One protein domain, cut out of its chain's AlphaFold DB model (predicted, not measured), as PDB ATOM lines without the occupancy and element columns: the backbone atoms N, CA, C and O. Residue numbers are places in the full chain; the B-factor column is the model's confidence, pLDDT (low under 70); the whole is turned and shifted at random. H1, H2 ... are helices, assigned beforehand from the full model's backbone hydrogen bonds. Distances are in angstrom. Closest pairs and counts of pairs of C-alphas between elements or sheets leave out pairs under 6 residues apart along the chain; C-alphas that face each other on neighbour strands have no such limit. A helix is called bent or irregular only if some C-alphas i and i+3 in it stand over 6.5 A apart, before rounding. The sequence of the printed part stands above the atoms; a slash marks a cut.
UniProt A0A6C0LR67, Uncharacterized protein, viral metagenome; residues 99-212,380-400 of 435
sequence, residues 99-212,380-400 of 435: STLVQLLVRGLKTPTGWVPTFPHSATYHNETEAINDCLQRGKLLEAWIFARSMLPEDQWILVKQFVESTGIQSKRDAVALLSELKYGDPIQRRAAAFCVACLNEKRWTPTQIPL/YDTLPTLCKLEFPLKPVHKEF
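What this domain is: This is residues 99 to 212 and 380 to 400 of the 435 residues of an uncharacterized protein of viral metagenome (UniProt A0A6C0LR67). Three helices, H4, H5 and H6, stand side by side as an up-and-down bundle, each running against the one before. The hairpin of H2 and H3 and the crossing helix H1 pack on H6; H7 and H8 lie farthest out, and two long unnamed stretches pass at the end away from H5. The printed part has 135 residues with eight named helices, H1 to H8 in chain order, and no named strand: all helix. It is compact, with a radius of gyration of the C-alphas of 15.0 A, and elongated, spanning 49 by 31 by 25 A.

Where its parts are: H4, residues 153 to 166, is 20.3 A long and begins at C-alpha 153 (49.457, -36.834, -16.705). H5 is residues 170 to 181, 16.8 A; H6, 187 to 199, 18.6 A. H1 is residues 100 to 110, 15.1 A, from C-alpha 100 (54.059, -56.361, -17.666); H2, 128 to 137; H3, 141 to 148; H7, 202 to 209; H8, 380 to 386. H8 is irregular: C-alphas 381 and 384 are 7.0 A apart.

How they stand to each other: H4 touches H5, closest C-alphas Val 164 and Arg 173, 5.8 A, at a shallow tilt of 14 degrees, opposite ways. The hub H6 touches five helices, among them H5, Val 176 to Ala 194, 5.5 A between C-alphas. H1 touches H6 at a steep tilt of 67 degrees, C-alphas of Leu 101 and Ala 193 closest at 6.4 A. H7 and H5 are near each other. Every O i to N i+4 pair is within hydrogen-bond range in H1 to H6, against 1 of 4 in H7 and 1 of 3 in H8; O i to N i+3 pairs number 3 of 5 and 2 of 4.

The domain as a whole: C-alphas 212 and 399 are farthest apart, 49.9 A. Residues 213 to 379 are cut out, a gap of 33.6 A between C-alphas 212 and 380. The link from H1 to H2 is long. Residues 119 to 120 and 398 to 400 have pLDDT under 70.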
ATOM      1  N   SER A  99      54.656 -59.275 -14.675       90.19
ATOM      2  CA  SER A  99      55.522 -58.090 -14.561       90.19
ATOM      3  C   SER A  99      55.344 -57.121 -15.719       90.19
ATOM      4  O   SER A  99      56.213 -56.280 -15.953       90.19
ATOM      5  N   THR A 100      54.246 -57.208 -16.480       90.75
ATOM      6  CA  THR A 100      54.059 -56.361 -17.666       90.75
ATOM      7  C   THR A 100      54.107 -54.885 -17.294       90.75
ATOM      8  O   THR A 100      54.734 -54.103 -18.004       90.75
ATOM      9  N   LEU A 101      53.528 -54.507 -16.152       92.62
ATOM     10  CA  LEU A 101      53.567 -53.129 -15.675       92.62
ATOM     11  C   LEU A 101      54.992 -52.669 -15.351       92.62
ATOM     12  O   LEU A 101      55.439 -51.647 -15.863       92.62
ATOM     13  N   VAL A 102      55.730 -53.452 -14.560       90.44
ATOM     14  CA  VAL A 102      57.131 -53.159 -14.225       90.44
ATOM     15  C   VAL A 102      57.968 -53.046 -15.499       90.44
ATOM     16  O   VAL A 102      58.727 -52.097 -15.668       90.44
ATOM     17  N   GLN A 103      57.789 -53.961 -16.450       88.31
ATOM     18  CA  GLN A 103      58.496 -53.920 -17.726       88.31
ATOM     19  C   GLN A 103      58.122 -52.703 -18.569       88.31
ATOM     20  O   GLN A 103      59.004 -52.112 -19.193       88.31
ATOM     21  N   LEU A 104      56.854 -52.294 -18.568       91.50
ATOM     22  CA  LEU A 104      56.394 -51.085 -19.243       91.50
ATOM     23  C   LEU A 104      57.078 -49.840 -18.683       91.50
ATOM     24  O   LEU A 104      57.631 -49.047 -19.448       91.50
ATOM     25  N   LEU A 105      57.124 -49.726 -17.357       92.31
ATOM     26  CA  LEU A 105      57.772 -48.613 -16.671       92.31
ATOM     27  C   LEU A 105      59.280 -48.589 -16.929       92.31
ATOM     28  O   LEU A 105      59.823 -47.546 -17.288       92.31
ATOM     29  N   VAL A 106      59.954 -49.735 -16.830       88.44
ATOM     30  CA  VAL A 106      61.401 -49.816 -17.063       88.44
ATOM     31  C   VAL A 106      61.758 -49.504 -18.511       88.44
ATOM     32  O   VAL A 106      62.675 -48.723 -18.762       88.44
ATOM     33  N   ARG A 107      61.044 -50.082 -19.483       87.56
ATOM     34  CA  ARG A 107      61.307 -49.800 -20.901       87.56
ATOM     35  C   ARG A 107      61.011 -48.351 -21.245       87.56
ATOM     36  O   ARG A 107      61.777 -47.753 -21.994       87.56
ATOM     37  N   GLY A 108      59.947 -47.779 -20.687       90.88
ATOM     38  CA  GLY A 108      59.631 -46.369 -20.884       90.88
ATOM     39  C   GLY A 108      60.717 -45.437 -20.338       90.88
ATOM     40  O   GLY A 108      61.022 -44.452 -20.999       90.88
ATOM     41  N   LEU A 109      61.374 -45.774 -19.221       89.00
ATOM     42  CA  LEU A 109      62.509 -44.997 -18.695       89.00
ATOM     43  C   LEU A 109      63.792 -45.195 -19.507       89.00
ATOM     44  O   LEU A 109      64.488 -44.231 -19.807       89.00
ATOM     45  N   LYS A 110      64.098 -46.438 -19.897       87.12
ATOM     46  CA  LYS A 110      65.302 -46.758 -20.682       87.12
ATOM     47  C   LYS A 110      65.240 -46.252 -22.123       87.12
ATOM     48  O   LYS A 110      66.271 -46.162 -22.785       87.12
ATOM     49  N   THR A 111      64.047 -45.957 -22.634       85.06
ATOM     50  CA  THR A 111      63.890 -45.452 -23.997       85.06
ATOM     51  C   THR A 111      64.426 -44.018 -24.079       85.06
ATOM     52  O   THR A 111      63.922 -43.160 -23.349       85.06
ATOM     53  N   PRO A 112      65.380 -43.716 -24.982       86.12
ATOM     54  CA  PRO A 112      65.918 -42.367 -25.131       86.12
ATOM     55  C   PRO A 112      64.820 -41.310 -25.320       86.12
ATOM     56  O   PRO A 112      63.774 -41.576 -25.919       86.12
ATOM     57  N   THR A 113      65.062 -40.092 -24.836       84.38
ATOM     58  CA  THR A 113      64.120 -38.965 -24.973       84.38
ATOM     59  C   THR A 113      63.888 -38.579 -26.434       84.38
ATOM     60  O   THR A 113      62.771 -38.244 -26.807       84.38
ATOM     61  N   GLY A 114      64.915 -38.710 -27.281       78.75
ATOM     62  CA  GLY A 114      64.832 -38.508 -28.732       78.75
ATOM     63  C   GLY A 114      64.425 -39.750 -29.533       78.75
ATOM     64  O   GLY A 114      64.629 -39.783 -30.745       78.75
ATOM     65  N   TRP A 115      63.929 -40.810 -28.886       82.06
ATOM     66  CA  TRP A 115      63.493 -42.004 -29.606       82.06
ATOM     67  C   TRP A 115      62.236 -41.708 -30.425       82.06
ATOM     68  O   TRP A 115      61.208 -41.310 -29.878       82.06
ATOM     69  N   VAL A 116      62.313 -41.960 -31.731       72.06
ATOM     70  CA  VAL A 116      61.175 -41.863 -32.645       72.06
ATOM     71  C   VAL A 116      60.762 -43.281 -33.049       72.06
ATOM     72  O   VAL A 116      61.583 -44.013 -33.612       72.06
ATOM     73  N   PRO A 117      59.517 -43.705 -32.773       71.00
ATOM     74  CA  PRO A 117      59.051 -45.026 -33.163       71.00
ATOM     75  C   PRO A 117      59.063 -45.190 -34.681       71.00
ATOM     76  O   PRO A 117      58.586 -44.342 -35.434       71.00
ATOM     77  N   THR A 118      59.566 -46.336 -35.130       72.81
ATOM     78  CA  THR A 118      59.568 -46.715 -36.542       72.81
ATOM     79  C   THR A 118      58.409 -47.668 -36.800       72.81
ATOM     80  O   THR A 118      58.487 -48.870 -36.536       72.81
ATOM     81  N   PHE A 119      57.292 -47.145 -37.307       67.62
ATOM     82  CA  PHE A 119      56.172 -48.009 -37.653       67.62
ATOM     83  C   PHE A 119      56.241 -48.494 -39.101       67.62
ATOM     84  O   PHE A 119      56.367 -47.680 -40.015       67.62
ATOM     85  N   PRO A 120      56.078 -49.807 -39.343       61.53
ATOM     86  CA  PRO A 120      55.962 -50.354 -40.686       61.53
ATOM     87  C   PRO A 120      54.527 -50.180 -41.214       61.53
ATOM     88  O   PRO A 120      53.801 -51.158 -41.379       61.53
ATOM     89  N   HIS A 121      54.077 -48.946 -41.434       71.25
ATOM     90  CA  HIS A 121      52.813 -48.670 -42.132       71.25
ATOM     91  C   HIS A 121      52.832 -47.316 -42.820       71.25
ATOM     92  O   HIS A 121      53.768 -46.557 -42.637       71.25
ATOM     93  N   SER A 122      51.777 -47.016 -43.578       78.12
ATOM     94  CA  SER A 122      51.588 -45.789 -44.356       78.12
ATOM     95  C   SER A 122      50.931 -44.630 -43.595       78.12
ATOM     96  O   SER A 122      50.864 -43.528 -44.137       78.12
ATOM     97  N   ALA A 123      50.426 -44.847 -42.373       85.44
ATOM     98  CA  ALA A 123      49.754 -43.790 -41.616       85.44
ATOM     99  C   ALA A 123      50.724 -42.659 -41.229       85.44
ATOM    100  O   ALA A 123      51.865 -42.912 -40.844       85.44
ATOM    101  N   THR A 124      50.242 -41.423 -41.350       90.56
ATOM    102  CA  THR A 124      50.897 -40.207 -40.859       90.56
ATOM    103  C   THR A 124      50.086 -39.701 -39.679       90.56
ATOM    104  O   THR A 124      48.872 -39.546 -39.812       90.56
ATOM    105  N   TYR A 125      50.742 -39.449 -38.552       92.62
ATOM    106  CA  TYR A 125      50.084 -38.923 -37.356       92.62
ATOM    107  C   TYR A 125      50.360 -37.431 -37.231       92.62
ATOM    108  O   TYR A 125      51.492 -36.999 -37.460       92.62
ATOM    109  N   HIS A 126      49.350 -36.652 -36.857       94.31
ATOM    110  CA  HIS A 126      49.460 -35.195 -36.721       94.31
ATOM    111  C   HIS A 126      49.596 -34.737 -35.269       94.31
ATOM    112  O   HIS A 126      49.954 -33.588 -35.031       94.31
ATOM    113  N   ASN A 127      49.309 -35.621 -34.318       93.81
ATOM    114  CA  ASN A 127      49.432 -35.379 -32.887       93.81
ATOM    115  C   ASN A 127      49.640 -36.704 -32.134       93.81
ATOM    116  O   ASN A 127      49.472 -37.799 -32.683       93.81
ATOM    117  N   GLU A 128      49.992 -36.587 -30.857       93.81
ATOM    118  CA  GLU A 128      50.236 -37.686 -29.926       93.81
ATOM    119  C   GLU A 128      49.002 -38.577 -29.783       93.81
ATOM    120  O   GLU A 128      49.114 -39.800 -29.756       93.81
ATOM    121  N   THR A 129      47.813 -37.970 -29.742       96.62
ATOM    122  CA  THR A 129      46.552 -38.681 -29.504       96.62
ATOM    123  C   THR A 129      46.228 -39.652 -30.639       96.62
ATOM    124  O   THR A 129      45.883 -40.805 -30.381       96.62
ATOM    125  N   GLU A 130      46.395 -39.229 -31.894       95.31
ATOM    126  CA  GLU A 130      46.248 -40.090 -33.075       95.31
ATOM    127  C   GLU A 130      47.210 -41.282 -33.026       95.31
ATOM    128  O   GLU A 130      46.795 -42.425 -33.233       95.31
ATOM    129  N   ALA A 131      48.483 -41.024 -32.714       93.88
ATOM    130  CA  ALA A 131      49.514 -42.053 -32.665       93.88
ATOM    131  C   ALA A 131      49.263 -43.072 -31.540       93.88
ATOM    132  O   ALA A 131      49.364 -44.282 -31.755       93.88
ATOM    133  N   ILE A 132      48.893 -42.598 -30.347       95.38
ATOM    134  CA  ILE A 132      48.603 -43.445 -29.185       95.38
ATOM    135  C   ILE A 132      47.352 -44.291 -29.432       95.38
ATOM    136  O   ILE A 132      47.388 -45.496 -29.180       95.38
ATOM    137  N   ASN A 133      46.271 -43.706 -29.954       96.94
ATOM    138  CA  ASN A 133      45.033 -44.438 -30.228       96.94
ATOM    139  C   ASN A 133      45.248 -45.562 -31.253       96.94
ATOM    140  O   ASN A 133      44.787 -46.681 -31.023       96.94
ATOM    141  N   ASP A 134      45.999 -45.311 -32.334       94.25
ATOM    142  CA  ASP A 134      46.358 -46.363 -33.296       94.25
ATOM    143  C   ASP A 134      47.200 -47.471 -32.638       94.25
ATOM    144  O   ASP A 134      46.928 -48.663 -32.820       94.25
ATOM    145  N   CYS A 135      48.184 -47.099 -31.810       93.19
ATOM    146  CA  CYS A 135      48.998 -48.067 -31.077       93.19
ATOM    147  C   CYS A 135      48.142 -48.945 -30.153       93.19
ATOM    148  O   CYS A 135      48.253 -50.173 -30.197       93.19
ATOM    149  N   LEU A 136      47.253 -48.344 -29.357       95.50
ATOM    150  CA  LEU A 136      46.344 -49.066 -28.466       95.50
ATOM    151  C   LEU A 136      45.411 -49.998 -29.248       95.50
ATOM    152  O   LEU A 136      45.270 -51.167 -28.882       95.50
ATOM    153  N   GLN A 137      44.841 -49.531 -30.363       94.56
ATOM    154  CA  GLN A 137      43.971 -50.334 -31.229       94.56
ATOM    155  C   GLN A 137      44.690 -51.568 -31.792       94.56
ATOM    156  O   GLN A 137      44.093 -52.637 -31.940       94.56
ATOM    157  N   ARG A 138      45.988 -51.446 -32.076       91.19
ATOM    158  CA  ARG A 138      46.826 -52.521 -32.626       91.19
ATOM    159  C   ARG A 138      47.484 -53.403 -31.569       91.19
ATOM    160  O   ARG A 138      48.211 -54.331 -31.926       91.19
ATOM    161  N   GLY A 139      47.260 -53.138 -30.284       91.06
ATOM    162  CA  GLY A 139      47.888 -53.896 -29.203       91.06
ATOM    163  C   GLY A 139      49.360 -53.530 -28.948       91.06
ATOM    164  O   GLY A 139      50.103 -54.340 -28.394       91.06
ATOM    165  N   LYS A 140      49.809 -52.350 -29.390       90.81
ATOM    166  CA  LYS A 140      51.182 -51.827 -29.276       90.81
ATOM    167  C   LYS A 140      51.355 -50.987 -28.009       90.81
ATOM    168  O   LYS A 140      51.541 -49.774 -28.053       90.81
ATOM    169  N   LEU A 141      51.240 -51.660 -26.862       93.50
ATOM    170  CA  LEU A 141      51.233 -51.038 -25.533       93.50
ATOM    171  C   LEU A 141      52.491 -50.214 -25.234       93.50
ATOM    172  O   LEU A 141      52.385 -49.115 -24.698       93.50
ATOM    173  N   LEU A 142      53.676 -50.749 -25.545       91.69
ATOM    174  CA  LEU A 142      54.936 -50.079 -25.226       91.69
ATOM    175  C   LEU A 142      55.072 -48.779 -26.017       91.69
ATOM    176  O   LEU A 142      55.437 -47.755 -25.457       91.69
ATOM    177  N   GLU A 143      54.754 -48.818 -27.304       91.25
ATOM    178  CA  GLU A 143      54.793 -47.655 -28.177       91.25
ATOM    179  C   GLU A 143      53.768 -46.600 -27.741       91.25
ATOM    180  O   GLU A 143      54.121 -45.427 -27.626       91.25
ATOM    181  N   ALA A 144      52.542 -47.019 -27.402       94.56
ATOM    182  CA  ALA A 144      51.524 -46.137 -26.827       94.56
ATOM    183  C   ALA A 144      52.023 -45.451 -25.542       94.56
ATOM    184  O   ALA A 144      51.892 -44.238 -25.396       94.56
ATOM    185  N   TRP A 145      52.644 -46.210 -24.636       95.06
ATOM    186  CA  TRP A 145      53.208 -45.678 -23.394       95.06
ATOM    187  C   TRP A 145      54.381 -44.726 -23.637       95.06
ATOM    188  O   TRP A 145      54.462 -43.666 -23.023       95.06
ATOM    189  N   ILE A 146      55.285 -45.069 -24.559       92.25
ATOM    190  CA  ILE A 146      56.428 -44.223 -24.909       92.25
ATOM    191  C   ILE A 146      55.961 -42.884 -25.486       92.25
ATOM    192  O   ILE A 146      56.524 -41.851 -25.121       92.25
ATOM    193  N   PHE A 147      54.943 -42.895 -26.350       92.38
ATOM    194  CA  PHE A 147      54.334 -41.674 -26.867       92.38
ATOM    195  C   PHE A 147      53.685 -40.841 -25.767       92.38
ATOM    196  O   PHE A 147      53.906 -39.632 -25.707       92.38
ATOM    197  N   ALA A 148      52.962 -41.488 -24.853       94.94
ATOM    198  CA  ALA A 148      52.300 -40.822 -23.739       94.94
ATOM    199  C   ALA A 148      53.268 -40.029 -22.841       94.94
ATOM    200  O   ALA A 148      52.848 -39.057 -22.222       94.94
ATOM    201  N   ARG A 149      54.571 -40.358 -22.828       92.62
ATOM    202  CA  ARG A 149      55.607 -39.588 -22.105       92.62
ATOM    203  C   ARG A 149      55.715 -38.127 -22.538       92.62
ATOM    204  O   ARG A 149      56.272 -37.345 -21.784       92.62
ATOM    205  N   SER A 150      55.254 -37.780 -23.740       92.06
ATOM    206  CA  SER A 150      55.225 -36.398 -24.245       92.06
ATOM    207  C   SER A 150      53.974 -35.617 -23.815       92.06
ATOM    208  O   SER A 150      53.895 -34.413 -24.034       92.06
ATOM    209  N   MET A 151      53.008 -36.284 -23.176       94.62
ATOM    210  CA  MET A 151      51.755 -35.694 -22.701       94.62
ATOM    211  C   MET A 151      51.783 -35.471 -21.189       94.62
ATOM    212  O   MET A 151      52.420 -36.229 -20.451       94.62
ATOM    213  N   LEU A 152      51.019 -34.481 -20.718       94.75
ATOM    214  CA  LEU A 152      50.798 -34.276 -19.287       94.75
ATOM    215  C   LEU A 152      49.992 -35.440 -18.676       94.75
ATOM    216  O   LEU A 152      49.175 -36.054 -19.373       94.75
ATOM    217  N   PRO A 153      50.182 -35.756 -17.381       95.06
ATOM    218  CA  PRO A 153      49.457 -36.834 -16.705       95.06
ATOM    219  C   PRO A 153      47.926 -36.767 -16.841       95.06
ATOM    220  O   PRO A 153      47.271 -37.801 -16.976       95.06
ATOM    221  N   GLU A 154      47.349 -35.568 -16.817       96.56
ATOM    222  CA  GLU A 154      45.908 -35.332 -16.931       96.56
ATOM    223  C   GLU A 154      45.404 -35.667 -18.338       96.56
ATOM    224  O   GLU A 154      44.394 -36.360 -18.493       96.56
ATOM    225  N   ASP A 155      46.152 -35.255 -19.365       97.25
ATOM    226  CA  ASP A 155      45.827 -35.527 -20.765       97.25
ATOM    227  C   ASP A 155      45.919 -37.027 -21.075       97.25
ATOM    228  O   ASP A 155      45.094 -37.562 -21.818       97.25
ATOM    229  N   GLN A 156      46.867 -37.739 -20.450       97.50
ATOM    230  CA  GLN A 156      46.957 -39.199 -20.539       97.50
ATOM    231  C   GLN A 156      45.682 -39.874 -20.012       97.50
ATOM    232  O   GLN A 156      45.156 -40.788 -20.648       97.50
ATOM    233  N   TRP A 157      45.153 -39.425 -18.867       98.19
ATOM    234  CA  TRP A 157      43.906 -39.967 -18.318       98.19
ATOM    235  C   TRP A 157      42.703 -39.678 -19.211       98.19
ATOM    236  O   TRP A 157      41.881 -40.574 -19.417       98.19
ATOM    237  N   ILE A 158      42.593 -38.455 -19.736       98.31
ATOM    238  CA  ILE A 158      41.520 -38.070 -20.664       98.31
ATOM    239  C   ILE A 158      41.561 -38.970 -21.900       98.31
ATOM    240  O   ILE A 158      40.542 -39.570 -22.248       98.31
ATOM    241  N   LEU A 159      42.741 -39.129 -22.505       98.50
ATOM    242  CA  LEU A 159      42.946 -39.974 -23.678       98.50
ATOM    243  C   LEU A 159      42.529 -41.418 -23.402       98.50
ATOM    244  O   LEU A 159      41.733 -41.983 -24.152       98.50
ATOM    245  N   VAL A 160      43.027 -42.023 -22.318       98.50
ATOM    246  CA  VAL A 160      42.728 -43.428 -22.002       98.50
ATOM    247  C   VAL A 160      41.233 -43.627 -21.745       98.50
ATOM    248  O   VAL A 160      40.670 -44.600 -22.247       98.50
ATOM    249  N   LYS A 161      40.574 -42.702 -21.031       98.56
ATOM    250  CA  LYS A 161      39.122 -42.734 -20.772       98.56
ATOM    251  C   LYS A 161      38.313 -42.657 -22.069       98.56
ATOM    252  O   LYS A 161      37.449 -43.505 -22.291       98.56
ATOM    253  N   GLN A 162      38.639 -41.712 -22.950       98.50
ATOM    254  CA  GLN A 162      38.000 -41.578 -24.263       98.50
ATOM    255  C   GLN A 162      38.222 -42.818 -25.138       98.50
ATOM    256  O   GLN A 162      37.292 -43.302 -25.786       98.50
ATOM    257  N   PHE A 163      39.435 -43.378 -25.125       98.50
ATOM    258  CA  PHE A 163      39.744 -44.583 -25.883       98.50
ATOM    259  C   PHE A 163      38.893 -45.763 -25.406       98.50
ATOM    260  O   PHE A 163      38.223 -46.392 -26.225       98.50
ATOM    261  N   VAL A 164      38.855 -46.055 -24.097       98.38
ATOM    262  CA  VAL A 164      38.044 -47.178 -23.589       98.38
ATOM    263  C   VAL A 164      36.548 -46.964 -23.799       98.38
ATOM    264  O   VAL A 164      35.844 -47.933 -24.079       98.38
ATOM    265  N   GLU A 165      36.067 -45.721 -23.752       98.19
ATOM    266  CA  GLU A 165      34.688 -45.384 -24.102       98.19
ATOM    267  C   GLU A 165      34.365 -45.717 -25.562       98.19
ATOM    268  O   GLU A 165      33.352 -46.366 -25.828       98.19
ATOM    269  N   SER A 166      35.273 -45.402 -26.490       97.88
ATOM    270  CA  SER A 166      35.098 -45.717 -27.913       97.88
ATOM    271  C   SER A 166      35.035 -47.224 -28.210       97.88
ATOM    272  O   SER A 166      34.449 -47.629 -29.213       97.88
ATOM    273  N   THR A 167      35.582 -48.075 -27.329       97.25
ATOM    274  CA  THR A 167      35.502 -49.539 -27.485       97.25
ATOM    275  C   THR A 167      34.119 -50.120 -27.180       97.25
ATOM    276  O   THR A 167      33.857 -51.264 -27.545       97.25
ATOM    277  N   GLY A 168      33.246 -49.388 -26.475       97.56
ATOM    278  CA  GLY A 168      31.931 -49.878 -26.042       97.56
ATOM    279  C   GLY A 168      31.950 -50.921 -24.910       97.56
ATOM    280  O   GLY A 168      30.888 -51.352 -24.464       97.56
ATOM    281  N   ILE A 169      33.121 -51.317 -24.396       97.69
ATOM    282  CA  ILE A 169      33.251 -52.352 -23.356       97.69
ATOM    283  C   ILE A 169      33.108 -51.714 -21.964       97.69
ATOM    284  O   ILE A 169      34.035 -51.078 -21.465       97.69
ATOM    285  N   GLN A 170      31.952 -51.894 -21.311       97.94
ATOM    286  CA  GLN A 170      31.656 -51.288 -19.998       97.94
ATOM    287  C   GLN A 170      32.679 -51.665 -18.917       97.94
ATOM    288  O   GLN A 170      33.217 -50.778 -18.267       97.94
ATOM    289  N   SER A 171      33.037 -52.945 -18.790       97.81
ATOM    290  CA  SER A 171      33.963 -53.397 -17.738       97.81
ATOM    291  C   SER A 171      35.354 -52.760 -17.831       97.81
ATOM    292  O   SER A 171      36.010 -52.567 -16.813       97.81
ATOM    293  N   LYS A 172      35.806 -52.374 -19.031       98.31
ATOM    294  CA  LYS A 172      37.046 -51.600 -19.189       98.31
ATOM    295  C   LYS A 172      36.903 -50.154 -18.729       98.31
ATOM    296  O   LYS A 172      37.844 -49.616 -18.152       98.31
ATOM    297  N   ARG A 173      35.760 -49.519 -19.009       98.38
ATOM    298  CA  ARG A 173      35.468 -48.161 -18.527       98.38
ATOM    299  C   ARG A 173      35.485 -48.131 -17.005       98.38
ATOM    300  O   ARG A 173      36.174 -47.291 -16.434       98.38
ATOM    301  N   ASP A 174      34.819 -49.099 -16.382       98.31
ATOM    302  CA  ASP A 174      34.775 -49.238 -14.926       98.31
ATOM    303  C   ASP A 174      36.180 -49.464 -14.355       98.31
ATOM    304  O   ASP A 174      36.571 -48.821 -13.387       98.31
ATOM    305  N   ALA A 175      36.988 -50.306 -15.008       98.50
ATOM    306  CA  ALA A 175      38.364 -50.560 -14.596       98.50
ATOM    307  C   ALA A 175      39.272 -49.321 -14.669       98.50
ATOM    308  O   ALA A 175      40.039 -49.058 -13.743       98.50
ATOM    309  N   VAL A 176      39.185 -48.535 -15.746       98.50
ATOM    310  CA  VAL A 176      39.945 -47.279 -15.875       98.50
ATOM    311  C   VAL A 176      39.470 -46.237 -14.860       98.50
ATOM    312  O   VAL A 176      40.300 -45.521 -14.300       98.50
ATOM    313  N   ALA A 177      38.162 -46.157 -14.597       98.38
ATOM    314  CA  ALA A 177      37.617 -45.282 -13.562       98.38
ATOM    315  C   ALA A 177      38.161 -45.665 -12.176       98.38
ATOM    316  O   ALA A 177      38.746 -44.813 -11.506       98.38
ATOM    317  N   LEU A 178      38.092 -46.953 -11.822       98.31
ATOM    318  CA  LEU A 178      38.631 -47.504 -10.577       98.31
ATOM    319  C   LEU A 178      40.112 -47.146 -10.399       98.31
ATOM    320  O   LEU A 178      40.483 -46.594  -9.368       98.31
ATOM    321  N   LEU A 179      40.956 -47.385 -11.413       98.44
ATOM    322  CA  LEU A 179      42.388 -47.051 -11.351       98.44
ATOM    323  C   LEU A 179      42.640 -45.559 -11.100       98.44
ATOM    324  O   LEU A 179      43.609 -45.215 -10.421       98.44
ATOM    325  N   SER A 180      41.783 -44.679 -11.626       97.94
ATOM    326  CA  SER A 180      41.905 -43.233 -11.408       97.94
ATOM    327  C   SER A 180      41.486 -42.781 -10.003       97.94
ATOM    328  O   SER A 180      41.870 -41.694  -9.585       97.94
ATOM    329  N   GLU A 181      40.751 -43.616  -9.263       97.88
ATOM    330  CA  GLU A 181      40.229 -43.328  -7.919       97.88
ATOM    331  C   GLU A 181      40.995 -44.033  -6.787       97.88
ATOM    332  O   GLU A 181      40.723 -43.801  -5.606       97.88
ATOM    333  N   LEU A 182      41.955 -44.903  -7.114       97.62
ATOM    334  CA  LEU A 182      42.805 -45.549  -6.113       97.62
ATOM    335  C   LEU A 182      43.552 -44.502  -5.271       97.62
ATOM    336  O   LEU A 182      44.118 -43.555  -5.815       97.62
ATOM    337  N   LYS A 183      43.574 -44.683  -3.947       96.31
ATOM    338  CA  LYS A 183      44.370 -43.869  -3.014       96.31
ATOM    339  C   LYS A 183      45.800 -44.396  -2.940       96.31
ATOM    340  O   LYS A 183      46.735 -43.605  -2.908       96.31
ATOM    341  N   TYR A 184      45.947 -45.719  -2.946       95.50
ATOM    342  CA  TYR A 184      47.237 -46.397  -2.899       95.50
ATOM    343  C   TYR A 184      47.842 -46.605  -4.294       95.50
ATOM    344  O   TYR A 184      47.139 -46.645  -5.310       95.50
ATOM    345  N   GLY A 185      49.162 -46.786  -4.321       92.62
ATOM    346  CA  GLY A 185      49.945 -47.002  -5.533       92.62
ATOM    347  C   GLY A 185      50.411 -45.713  -6.205       92.62
ATOM    348  O   GLY A 185      49.730 -44.677  -6.206       92.62
ATOM    349  N   ASP A 186      51.584 -45.794  -6.827       94.81
ATOM    350  CA  ASP A 186      52.195 -44.653  -7.495       94.81
ATOM    351  C   ASP A 186      51.281 -44.146  -8.638       94.81
ATOM    352  O   ASP A 186      50.741 -44.952  -9.412       94.81
ATOM    353  N   PRO A 187      51.052 -42.823  -8.774       95.94
ATOM    354  CA  PRO A 187      50.250 -42.265  -9.863       95.94
ATOM    355  C   PRO A 187      50.655 -42.763 -11.261       95.94
ATOM    356  O   PRO A 187      49.793 -42.958 -12.123       95.94
ATOM    357  N   ILE A 188      51.949 -42.984 -11.497       96.25
ATOM    358  CA  ILE A 188      52.498 -43.464 -12.766       96.25
ATOM    359  C   ILE A 188      52.171 -44.947 -12.966       96.25
ATOM    360  O   ILE A 188      51.762 -45.327 -14.063       96.25
ATOM    361  N   GLN A 189      52.271 -45.776 -11.919       96.12
ATOM    362  CA  GLN A 189      51.847 -47.184 -11.969       96.12
ATOM    363  C   GLN A 189      50.361 -47.301 -12.328       96.12
ATOM    364  O   GLN A 189      49.995 -48.090 -13.201       96.12
ATOM    365  N   ARG A 190      49.507 -46.466 -11.720       97.88
ATOM    366  CA  ARG A 190      48.063 -46.420 -12.006       97.88
ATOM    367  C   ARG A 190      47.768 -46.047 -13.458       97.88
ATOM    368  O   ARG A 190      46.971 -46.724 -14.110       97.88
ATOM    369  N   ARG A 191      48.447 -45.024 -13.992       97.75
ATOM    370  CA  ARG A 191      48.335 -44.638 -15.411       97.75
ATOM    371  C   ARG A 191      48.797 -45.760 -16.332       97.75
ATOM    372  O   ARG A 191      48.064 -46.152 -17.234       97.75
ATOM    373  N   ALA A 192      49.974 -46.323 -16.084       97.31
ATOM    374  CA  ALA A 192      50.517 -47.407 -16.892       97.31
ATOM    375  C   ALA A 192      49.601 -48.651 -16.880       97.31
ATOM    376  O   ALA A 192      49.356 -49.246 -17.930       97.31
ATOM    377  N   ALA A 193      48.989 -48.987 -15.739       97.88
ATOM    378  CA  ALA A 193      47.974 -50.038 -15.654       97.88
ATOM    379  C   ALA A 193      46.728 -49.715 -16.501       97.88
ATOM    380  O   ALA A 193      46.200 -50.600 -17.175       97.88
ATOM    381  N   ALA A 194      46.290 -48.453 -16.542       98.44
ATOM    382  CA  ALA A 194      45.159 -48.031 -17.368       98.44
ATOM    383  C   ALA A 194      45.454 -48.168 -18.873       98.44
ATOM    384  O   ALA A 194      44.598 -48.637 -19.626       98.44
ATOM    385  N   PHE A 195      46.685 -47.865 -19.306       98.19
ATOM    386  CA  PHE A 195      47.146 -48.162 -20.669       98.19
ATOM    387  C   PHE A 195      47.100 -49.665 -20.970       98.19
ATOM    388  O   PHE A 195      46.646 -50.061 -22.047       98.19
ATOM    389  N   CYS A 196      47.498 -50.522 -20.021       97.06
ATOM    390  CA  CYS A 196      47.376 -51.971 -20.181       97.06
ATOM    391  C   CYS A 196      45.909 -52.398 -20.381       97.06
ATOM    392  O   CYS A 196      45.618 -53.132 -21.327       97.06
ATOM    393  N   VAL A 197      44.979 -51.915 -19.545       97.56
ATOM    394  CA  VAL A 197      43.533 -52.203 -19.666       97.56
ATOM    395  C   VAL A 197      42.988 -51.753 -21.024       97.56
ATOM    396  O   VAL A 197      42.287 -52.512 -21.704       97.56
ATOM    397  N   ALA A 198      43.340 -50.540 -21.457       97.94
ATOM    398  CA  ALA A 198      42.931 -50.005 -22.750       97.94
ATOM    399  C   ALA A 198      43.403 -50.895 -23.908       97.94
ATOM    400  O   ALA A 198      42.595 -51.286 -24.754       97.94
ATOM    401  N   CYS A 199      44.677 -51.290 -23.887       96.56
ATOM    402  CA  CYS A 199      45.348 -52.028 -24.954       96.56
ATOM    403  C   CYS A 199      44.907 -53.501 -25.099       96.56
ATOM    404  O   CYS A 199      45.086 -54.104 -26.161       96.56
ATOM    405  N   LEU A 200      44.364 -54.130 -24.052       94.94
ATOM    406  CA  LEU A 200      43.935 -55.533 -24.112       94.94
ATOM    407  C   LEU A 200      42.682 -55.706 -24.972       94.94
ATOM    408  O   LEU A 200      41.686 -55.044 -24.748       94.94
ATOM    409  N   ASN A 201      42.647 -56.645 -25.913       94.25
ATOM    410  CA  ASN A 201      41.385 -56.963 -26.596       94.25
ATOM    411  C   ASN A 201      40.391 -57.682 -25.659       94.25
ATOM    412  O   ASN A 201      40.777 -58.223 -24.624       94.25
ATOM    413  N   GLU A 202      39.112 -57.725 -26.042       95.38
ATOM    414  CA  GLU A 202      38.041 -58.331 -25.234       95.38
ATOM    415  C   GLU A 202      38.343 -59.786 -24.845       95.38
ATOM    416  O   GLU A 202      38.233 -60.155 -23.680       95.38
ATOM    417  N   LYS A 203      38.843 -60.595 -25.790       94.50
ATOM    418  CA  LYS A 203      39.192 -62.007 -25.547       94.50
ATOM    419  C   LYS A 203      40.219 -62.192 -24.427       94.50
ATOM    420  O   LYS A 203      40.186 -63.209 -23.744       94.50
ATOM    421  N   ARG A 204      41.150 -61.245 -24.265       92.50
ATOM    422  CA  ARG A 204      42.167 -61.263 -23.204       92.50
ATOM    423  C   ARG A 204      41.710 -60.559 -21.934       92.50
ATOM    424  O   ARG A 204      42.170 -60.928 -20.863       92.50
ATOM    425  N   TRP A 205      40.829 -59.569 -22.051       95.12
ATOM    426  CA  TRP A 205      40.281 -58.839 -20.914       95.12
ATOM    427  C   TRP A 205      39.296 -59.690 -20.108       95.12
ATOM    428  O   TRP A 205      39.444 -59.799 -18.896       95.12
ATOM    429  N   THR A 206      38.343 -60.352 -20.764       95.44
ATOM    430  CA  THR A 206      37.266 -61.098 -20.092       95.44
ATOM    431  C   THR A 206      37.761 -62.129 -19.064       95.44
ATOM    432  O   THR A 206      37.229 -62.138 -17.956       95.44
ATOM    433  N   PRO A 207      38.804 -62.946 -19.330       94.31
ATOM    434  CA  PRO A 207      39.321 -63.894 -18.338       94.31
ATOM    435  C   PRO A 207      39.864 -63.250 -17.054       94.31
ATOM    436  O   PRO A 207      39.836 -63.884 -16.005       94.31
ATOM    437  N   THR A 208      40.328 -61.996 -17.110       94.12
ATOM    438  CA  THR A 208      40.851 -61.279 -15.928       94.12
ATOM    439  C   THR A 208      39.751 -60.903 -14.933       94.12
ATOM    440  O   THR A 208      40.022 -60.692 -13.753       94.12
ATOM    441  N   GLN A 209      38.502 -60.847 -15.410       94.75
ATOM    442  CA  GLN A 209      37.326 -60.433 -14.644       94.75
ATOM    443  C   GLN A 209      36.658 -61.587 -13.893       94.75
ATOM    444  O   GLN A 209      35.682 -61.361 -13.182       94.75
ATOM    445  N   ILE A 210      37.133 -62.826 -14.065       92.75
ATOM    446  CA  ILE A 210      36.556 -63.991 -13.388       92.75
ATOM    447  C   ILE A 210      36.727 -63.791 -11.874       92.75
ATOM    448  O   ILE A 210      37.867 -63.678 -11.430       92.75
ATOM    449  N   PRO A 211      35.647 -63.741 -11.075       89.94
ATOM    450  CA  PRO A 211      35.753 -63.491  -9.642       89.94
ATOM    451  C   PRO A 211      36.623 -64.524  -8.921       89.94
ATOM    452  O   PRO A 211      36.727 -65.681  -9.334       89.94
ATOM    453  N   LEU A 212      37.237 -64.106  -7.814       84.75
ATOM    454  CA  LEU A 212      37.935 -65.020  -6.913       84.75
ATOM    455  C   LEU A 212      36.933 -65.876  -6.148       84.75
ATOM    456  O   LEU A 212      36.049 -65.344  -5.469       84.75
ATOM    457  N   TYR A 380      59.493 -39.848 -14.603       85.38
ATOM    458  CA  TYR A 380      58.287 -39.677 -15.422       85.38
ATOM    459  C   TYR A 380      57.597 -38.326 -15.246       85.38
ATOM    460  O   TYR A 380      56.947 -37.885 -16.191       85.38
ATOM    461  N   ASP A 381      57.775 -37.644 -14.117       83.44
ATOM    462  CA  ASP A 381      57.207 -36.307 -13.917       83.44
ATOM    463  C   ASP A 381      57.971 -35.241 -14.717       83.44
ATOM    464  O   ASP A 381      57.420 -34.212 -15.102       83.44
ATOM    465  N   THR A 382      59.239 -35.509 -15.042       84.62
ATOM    466  CA  THR A 382      60.077 -34.617 -15.856       84.62
ATOM    467  C   THR A 382      60.007 -34.939 -17.349       84.62
ATOM    468  O   THR A 382      60.237 -34.060 -18.186       84.62
ATOM    469  N   LEU A 383      59.647 -36.176 -17.711       80.31
ATOM    470  CA  LEU A 383      59.663 -36.659 -19.093       80.31
ATOM    471  C   LEU A 383      58.820 -35.833 -20.082       80.31
ATOM    472  O   LEU A 383      59.338 -35.607 -21.177       80.31
ATOM    473  N   PRO A 384      57.624 -35.307 -19.747       81.94
ATOM    474  CA  PRO A 384      56.856 -34.460 -20.668       81.94
ATOM    475  C   PRO A 384      57.630 -33.234 -21.153       81.94
ATOM    476  O   PRO A 384      57.471 -32.791 -22.287       81.94
ATOM    477  N   THR A 385      58.528 -32.701 -20.322       77.06
ATOM    478  CA  THR A 385      59.356 -31.548 -20.703       77.06
ATOM    479  C   THR A 385      60.542 -31.926 -21.594       77.06
ATOM    480  O   THR A 385      60.989 -31.110 -22.404       77.06
ATOM    481  N   LEU A 386      61.034 -33.162 -21.462       79.50
ATOM    482  CA  LEU A 386      62.232 -33.671 -22.134       79.50
ATOM    483  C   LEU A 386      61.919 -34.390 -23.454       79.50
ATOM    484  O   LEU A 386      62.730 -34.369 -24.377       79.50
ATOM    485  N   CYS A 387      60.753 -35.024 -23.552       82.00
ATOM    486  CA  CYS A 387      60.300 -35.777 -24.715       82.00
ATOM    487  C   CYS A 387      59.435 -34.888 -25.610       82.00
ATOM    488  O   CYS A 387      58.209 -34.937 -25.542       82.00
ATOM    489  N   LYS A 388      60.066 -34.078 -26.465       83.31
ATOM    490  CA  LYS A 388      59.350 -33.313 -27.496       83.31
ATOM    491  C   LYS A 388      59.331 -34.097 -28.798       83.31
ATOM    492  O   LYS A 388      60.381 -34.364 -29.375       83.31
ATOM    493  N   LEU A 389      58.134 -34.462 -29.242       85.69
ATOM    494  CA  LEU A 389      57.925 -35.091 -30.538       85.69
ATOM    495  C   LEU A 389      57.634 -34.017 -31.581       85.69
ATOM    496  O   LEU A 389      56.852 -33.098 -31.348       85.69
ATOM    497  N   GLU A 390      58.265 -34.143 -32.742       88.81
ATOM    498  CA  GLU A 390      57.990 -33.276 -33.882       88.81
ATOM    499  C   GLU A 390      56.961 -33.949 -34.792       88.81
ATOM    500  O   GLU A 390      57.208 -35.016 -35.359       88.81
ATOM    501  N   PHE A 391      55.794 -33.321 -34.927       87.69
ATOM    502  CA  PHE A 391      54.729 -33.761 -35.824       87.69
ATOM    503  C   PHE A 391      54.747 -32.963 -37.143       87.69
ATOM    504  O   PHE A 391      55.130 -31.791 -37.147       87.69
ATOM    505  N   PRO A 392      54.316 -33.557 -38.275       90.81
ATOM    506  CA  PRO A 392      53.716 -34.885 -38.393       90.81
ATOM    507  C   PRO A 392      54.745 -36.023 -38.362       90.81
ATOM    508  O   PRO A 392      55.789 -35.956 -39.015       90.81
ATOM    509  N   LEU A 393      54.404 -37.111 -37.670       87.38
ATOM    510  CA  LEU A 393      55.200 -38.336 -37.690       87.38
ATOM    511  C   LEU A 393      54.940 -39.069 -39.000       87.38
ATOM    512  O   LEU A 393      53.840 -39.572 -39.245       87.38
ATOM    513  N   LYS A 394      55.961 -39.097 -39.855       85.31
ATOM    514  CA  LYS A 394      55.894 -39.742 -41.164       85.31
ATOM    515  C   LYS A 394      56.144 -41.246 -41.058       85.31
ATOM    516  O   LYS A 394      56.935 -41.680 -40.218       85.31
ATOM    517  N   PRO A 395      55.526 -42.040 -41.943       80.81
ATOM    518  CA  PRO A 395      55.797 -43.464 -42.029       80.81
ATOM    519  C   PRO A 395      57.271 -43.719 -42.355       80.81
ATOM    520  O   PRO A 395      57.835 -43.109 -43.265       80.81
ATOM    521  N   VAL A 396      57.894 -44.647 -41.629       77.88
ATOM    522  CA  VAL A 396      59.251 -45.101 -41.938       77.88
ATOM    523  C   VAL A 396      59.121 -46.303 -42.857       77.88
ATOM    524  O   VAL A 396      58.800 -47.411 -42.420       77.88
ATOM    525  N   HIS A 397      59.343 -46.084 -44.153       73.19
ATOM    526  CA  HIS A 397      59.467 -47.188 -45.095       73.19
ATOM    527  C   HIS A 397      60.683 -48.015 -44.685       73.19
ATOM    528  O   HIS A 397      61.818 -47.559 -44.787       73.19
ATOM    529  N   LYS A 398      60.444 -49.233 -44.186       67.75
ATOM    530  CA  LYS A 398      61.520 -50.211 -44.055       67.75
ATOM    531  C   LYS A 398      61.981 -50.533 -45.467       67.75
ATOM    532  O   LYS A 398      61.296 -51.261 -46.185       67.75
ATOM    533  N   GLU A 399      63.109 -49.961 -45.868       65.75
ATOM    534  CA  GLU A 399      63.843 -50.456 -47.018       65.75
ATOM    535  C   GLU A 399      64.258 -51.881 -46.666       65.75
ATOM    536  O   GLU A 399      65.130 -52.118 -45.827       65.75
ATOM    537  N   PHE A 400      63.550 -52.854 -47.240       63.41
ATOM    538  CA  PHE A 400      64.048 -54.213 -47.271       63.41
ATOM    539  C   PHE A 400      65.269 -54.157 -48.174       63.41
ATOM    540  O   PHE A 400      65.145 -54.199 -49.395       63.41
TER     541      PHE A 400